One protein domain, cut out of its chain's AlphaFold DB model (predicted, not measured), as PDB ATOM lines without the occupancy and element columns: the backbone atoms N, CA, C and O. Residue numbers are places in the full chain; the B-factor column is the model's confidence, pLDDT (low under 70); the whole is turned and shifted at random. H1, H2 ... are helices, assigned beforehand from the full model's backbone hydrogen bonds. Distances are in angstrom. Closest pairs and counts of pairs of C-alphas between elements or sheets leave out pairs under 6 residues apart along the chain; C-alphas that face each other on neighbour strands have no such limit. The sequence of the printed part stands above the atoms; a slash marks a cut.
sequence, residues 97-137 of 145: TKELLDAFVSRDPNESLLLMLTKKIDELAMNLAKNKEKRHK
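This is residues 97 to 137 of the 145 residues of the protein "Predicted protein" of Physcomitrium patens (UniProt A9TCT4). One long, unbent helix, H2, makes the length of the rod, and a short stretch before it folds back beside its first half, with the one-turn helix H1 near Met 116. The farther part of H2 and the end after it, residues 121 to 137, stick out free. The printed part has 41 residues with two named helices, H1 then H2, and no named strand; the class is all helix. The whole is only just extended, close to loose, with a radius of gyration of the C-alphas of 14.0 A, and its C-alphas span 46 by 17 by 9 A, only just a rod.

H1, residues 98 to 101, comes first, and a short link of 7 residues joins it to H2, residues 109 to 135. H1 and H2 are close but not clearly touching: one pair of C-alphas is within 8 A, the closest, those of Leu 100 and Met 116, at 7.9 A. Their centres are 14.8 A apart. In H2 every O i to N i+4 pair is within hydrogen-bond range; H1 is too short for such a pair, and its one O i to N i+3 pair is within range.

H1 begins at C-alpha 98 at (97.078, 72.843, 85.023) and is 4 residues long. H2, 27 residues, begins at C-alpha 109 at (92.332, 78.580, 99.255) and ends at C-alpha 135 at (91.412, 96.867, 64.588), 39.2 A from first to last C-alpha.

The two C-alphas farthest apart, those of Arg 107 and Lys 137, are 46.4 A apart. The printed part has no cut and no long link. The mean pLDDT of the printed part is 74.9; residues 97 to 106 and 131 to 137 of the model are under 70.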
ATOM      1  N   THR A  97      94.274  74.853  82.674       55.09
ATOM      2  CA  THR A  97      94.223  75.267  84.075       55.09
ATOM      3  C   THR A  97      95.397  74.668  84.840       55.09
ATOM      4  O   THR A  97      95.823  75.257  85.821       55.09
ATOM      5  N   LYS A  98      95.959  73.544  84.368       56.75
ATOM      6  CA  LYS A  98      97.078  72.843  85.023       56.75
ATOM      7  C   LYS A  98      98.322  73.731  85.151       56.75
ATOM      8  O   LYS A  98      98.790  73.942  86.258       56.75
ATOM      9  N   GLU A  99      98.739  74.390  84.070       56.78
ATOM     10  CA  GLU A  99      99.890  75.312  84.102       56.78
ATOM     11  C   GLU A  99      99.652  76.568  84.960       56.78
ATOM     12  O   GLU A  99     100.597  77.185  85.449       56.78
ATOM     13  N   LEU A 100      98.390  76.969  85.152       57.88
ATOM     14  CA  LEU A 100      98.050  78.077  86.043       57.88
ATOM     15  C   LEU A 100      98.052  77.641  87.505       57.88
ATOM     16  O   LEU A 100      98.521  78.397  88.346       57.88
ATOM     17  N   LEU A 101      97.541  76.447  87.798       57.25
ATOM     18  CA  LEU A 101      97.360  75.942  89.155       57.25
ATOM     19  C   LEU A 101      98.694  75.520  89.792       57.25
ATOM     20  O   LEU A 101      98.893  75.763  90.979       57.25
ATOM     21  N   ASP A 102      99.638  75.012  88.994       57.31
ATOM     22  CA  ASP A 102     100.964  74.577  89.462       57.31
ATOM     23  C   ASP A 102     101.831  75.738  89.997       57.31
ATOM     24  O   ASP A 102     102.725  75.527  90.815       57.31
ATOM     25  N   ALA A 103     101.546  76.982  89.592       58.31
ATOM     26  CA  ALA A 103     102.226  78.179  90.097       58.31
ATOM     27  C   ALA A 103     101.588  78.755  91.377       58.31
ATOM     28  O   ALA A 103     102.176  79.629  92.016       58.31
ATOM     29  N   PHE A 104     100.394  78.292  91.755       60.97
ATOM     30  CA  PHE A 104      99.601  78.845  92.853       60.97
ATOM     31  C   PHE A 104      99.463  77.853  94.005       60.97
ATOM     32  O   PHE A 104      98.370  77.520  94.462       60.97
ATOM     33  N   VAL A 105     100.613  77.418  94.518       61.53
ATOM     34  CA  VAL A 105     100.720  76.685  95.782       61.53
ATOM     35  C   VAL A 105     100.610  77.691  96.938       61.53
ATOM     36  O   VAL A 105     101.589  77.995  97.613       61.53
ATOM     37  N   SER A 106      99.421  78.269  97.142       64.50
ATOM     38  CA  SER A 106      99.091  78.933  98.411       64.50
ATOM     39  C   SER A 106      98.374  77.943  99.328       64.50
ATOM     40  O   SER A 106      97.548  77.148  98.881       64.50
ATOM     41  N   ARG A 107      98.717  77.978 100.620       71.50
ATOM     42  CA  ARG A 107      98.112  77.140 101.666       71.50
ATOM     43  C   ARG A 107      96.698  77.608 102.027       71.50
ATOM     44  O   ARG A 107      95.932  76.812 102.563       71.50
ATOM     45  N   ASP A 108      96.366  78.866 101.734       81.12
ATOM     46  CA  ASP A 108      95.021  79.410 101.897       81.12
ATOM     47  C   ASP A 108      94.260  79.375 100.556       81.12
ATOM     48  O   ASP A 108      94.677  80.019  99.583       81.12
ATOM     49  N   PRO A 109      93.135  78.639 100.471       78.06
ATOM     50  CA  PRO A 109      92.332  78.580  99.255       78.06
ATOM     51  C   PRO A 109      91.777  79.949  98.833       78.06
ATOM     52  O   PRO A 109      91.590  80.173  97.636       78.06
ATOM     53  N   ASN A 110      91.544  80.877  99.769       87.81
ATOM     54  CA  ASN A 110      90.997  82.196  99.442       87.81
ATOM     55  C   ASN A 110      92.046  83.108  98.795       87.81
ATOM     56  O   ASN A 110      91.761  83.733  97.771       87.81
ATOM     57  N   GLU A 111      93.271  83.144  99.324       84.56
ATOM     58  CA  GLU A 111      94.405  83.820  98.683       84.56
ATOM     59  C   GLU A 111      94.695  83.261  97.284       84.56
ATOM     60  O   GLU A 111      94.895  84.033  96.342       84.56
ATOM     61  N   SER A 112      94.660  81.933  97.117       85.56
ATOM     62  CA  SER A 112      94.843  81.290  95.808       85.56
ATOM     63  C   SER A 112      93.760  81.712  94.807       85.56
ATOM     64  O   SER A 112      94.060  82.072  93.665       85.56
ATOM     65  N   LEU A 113      92.497  81.756  95.245       85.69
ATOM     66  CA  LEU A 113      91.367  82.187  94.422       85.69
ATOM     67  C   LEU A 113      91.485  83.658  93.999       85.69
ATOM     68  O   LEU A 113      91.267  83.986  92.829       85.69
ATOM     69  N   LEU A 114      91.851  84.544  94.930       88.12
ATOM     70  CA  LEU A 114      92.030  85.970  94.655       88.12
ATOM     71  C   LEU A 114      93.172  86.209  93.657       88.12
ATOM     72  O   LEU A 114      93.040  87.004  92.720       88.12
ATOM     73  N   LEU A 115      94.279  85.491  93.830       87.06
ATOM     74  CA  LEU A 115      95.445  85.575  92.960       87.06
ATOM     75  C   LEU A 115      95.141  85.043  91.549       87.06
ATOM     76  O   LEU A 115      95.511  85.672  90.553       87.06
ATOM     77  N   MET A 116      94.387  83.944  91.451       89.00
ATOM     78  CA  MET A 116      93.881  83.408  90.185       89.00
ATOM     79  C   MET A 116      92.986  84.422  89.462       89.00
ATOM     80  O   MET A 116      93.170  84.661  88.265       89.00
ATOM     81  N   LEU A 117      92.030  85.027  90.172       89.38
ATOM     82  CA  LEU A 117      91.115  86.013  89.598       89.38
ATOM     83  C   LEU A 117      91.878  87.236  89.076       89.38
ATOM     84  O   LEU A 117      91.641  87.671  87.949       89.38
ATOM     85  N   THR A 118      92.843  87.732  89.853       90.06
ATOM     86  CA  THR A 118      93.695  88.870  89.475       90.06
ATOM     87  C   THR A 118      94.465  88.582  88.186       90.06
ATOM     88  O   THR A 118      94.348  89.333  87.217       90.06
ATOM     89  N   LYS A 119      95.154  87.435  88.099       90.00
ATOM     90  CA  LYS A 119      95.894  87.048  86.885       90.00
ATOM     91  C   LYS A 119      94.981  86.908  85.664       90.00
ATOM     92  O   LYS A 119      95.384  87.254  84.556       90.00
ATOM     93  N   LYS A 120      93.746  86.424  85.846       90.50
ATOM     94  CA  LYS A 120      92.766  86.306  84.754       90.50
ATOM     95  C   LYS A 120      92.276  87.658  84.246       90.50
ATOM     96  O   LYS A 120      92.078  87.805  83.039       90.50
ATOM     97  N   ILE A 121      92.114  88.635  85.132       93.94
ATOM     98  CA  ILE A 121      91.761  90.007  84.754       93.94
ATOM     99  C   ILE A 121      92.906  90.649  83.956       93.94
ATOM    100  O   ILE A 121      92.649  91.206  82.887       93.94
ATOM    101  N   ASP A 122      94.155  90.503  84.402       89.88
ATOM    102  CA  ASP A 122      95.332  91.043  83.701       89.88
ATOM    103  C   ASP A 122      95.515  90.423  82.307       89.88
ATOM    104  O   ASP A 122      95.732  91.126  81.315       89.88
ATOM    105  N   GLU A 123      95.367  89.101  82.200       90.00
ATOM    106  CA  GLU A 123      95.421  88.373  80.930       90.00
ATOM    107  C   GLU A 123      94.342  88.870  79.950       90.00
ATOM    108  O   GLU A 123      94.621  89.127  78.772       90.00
ATOM    109  N   LEU A 124      93.111  89.065  80.434       90.50
ATOM    110  CA  LEU A 124      92.008  89.594  79.634       90.50
ATOM    111  C   LEU A 124      92.273  91.037  79.182       90.50
ATOM    112  O   LEU A 124      92.038  91.364  78.017       90.50
ATOM    113  N   ALA A 125      92.791  91.890  80.070       88.94
ATOM    114  CA  ALA A 125      93.125  93.278  79.766       88.94
ATOM    115  C   ALA A 125      94.215  93.379  78.684       88.94
ATOM    116  O   ALA A 125      94.065  94.139  77.723       88.94
ATOM    117  N   MET A 126      95.264  92.555  78.772       85.50
ATOM    118  CA  MET A 126      96.310  92.473  77.746       85.50
ATOM    119  C   MET A 126      95.761  92.008  76.393       85.50
ATOM    120  O   MET A 126      96.102  92.575  75.351       85.50
ATOM    121  N   ASN A 127      94.889  90.998  76.386       85.94
ATOM    122  CA  ASN A 127      94.266  90.500  75.160       85.94
ATOM    123  C   ASN A 127      93.325  91.537  74.528       85.94
ATOM    124  O   ASN A 127      93.299  91.688  73.303       85.94
ATOM    125  N   LEU A 128      92.599  92.301  75.347       85.69
ATOM    126  CA  LEU A 128      91.750  93.399  74.887       85.69
ATOM    127  C   LEU A 128      92.577  94.531  74.260       85.69
ATOM    128  O   LEU A 128      92.206  95.031  73.196       85.69
ATOM    129  N   ALA A 129      93.702  94.903  74.874       79.62
ATOM    130  CA  ALA A 129      94.612  95.917  74.340       79.62
ATOM    131  C   ALA A 129      95.170  95.510  72.963       79.62
ATOM    132  O   ALA A 129      95.067  96.271  72.000       79.62
ATOM    133  N   LYS A 130      95.642  94.264  72.831       74.38
ATOM    134  CA  LYS A 130      96.140  93.714  71.558       74.38
ATOM    135  C   LYS A 130      95.055  93.598  70.479       74.38
ATOM    136  O   LYS A 130      95.340  93.744  69.293       74.38
ATOM    137  N   ASN A 131      93.800  93.337  70.852       65.62
ATOM    138  CA  ASN A 131      92.684  93.290  69.898       65.62
ATOM    139  C   ASN A 131      92.356  94.684  69.331       65.62
ATOM    140  O   ASN A 131      92.072  94.822  68.140       65.62
ATOM    141  N   LYS A 132      92.451  95.736  70.156       63.44
ATOM    142  CA  LYS A 132      92.259  97.122  69.700       63.44
ATOM    143  C   LYS A 132      93.371  97.580  68.756       63.44
ATOM    144  O   LYS A 132      93.065  98.217  67.755       63.44
ATOM    145  N   GLU A 133      94.620  97.188  69.000       58.47
ATOM    146  CA  GLU A 133      95.748  97.482  68.103       58.47
ATOM    147  C   GLU A 133      95.538  96.898  66.692       58.47
ATOM    148  O   GLU A 133      95.746  97.581  65.691       58.47
ATOM    149  N   LYS A 134      95.026  95.662  66.584       59.25
ATOM    150  CA  LYS A 134      94.749  95.025  65.281       59.25
ATOM    151  C   LYS A 134      93.582  95.657  64.515       59.25
ATOM    152  O   LYS A 134      93.587  95.623  63.288       59.25
ATOM    153  N   ARG A 135      92.583  96.213  65.211       58.94
ATOM    154  CA  ARG A 135      91.412  96.867  64.588       58.94
ATOM    155  C   ARG A 135      91.612  98.356  64.310       58.94
ATOM    156  O   ARG A 135      90.789  98.945  63.620       58.94
ATOM    157  N   HIS A 136      92.685  98.956  64.823       55.47
ATOM    158  CA  HIS A 136      92.997 100.374  64.652       55.47
ATOM    159  C   HIS A 136      94.225 100.592  63.761       55.47
ATOM    160  O   HIS A 136      95.017 101.500  63.983       55.47
ATOM    161  N   LYS A 137      94.388  99.778  62.710       59.81
ATOM    162  CA  LYS A 137      95.072 100.288  61.520       59.81
ATOM    163  C   LYS A 137      94.075 101.212  60.820       59.81
ATOM    164  O   LYS A 137      93.064 100.697  60.343       59.81
TER     165      LYS A 137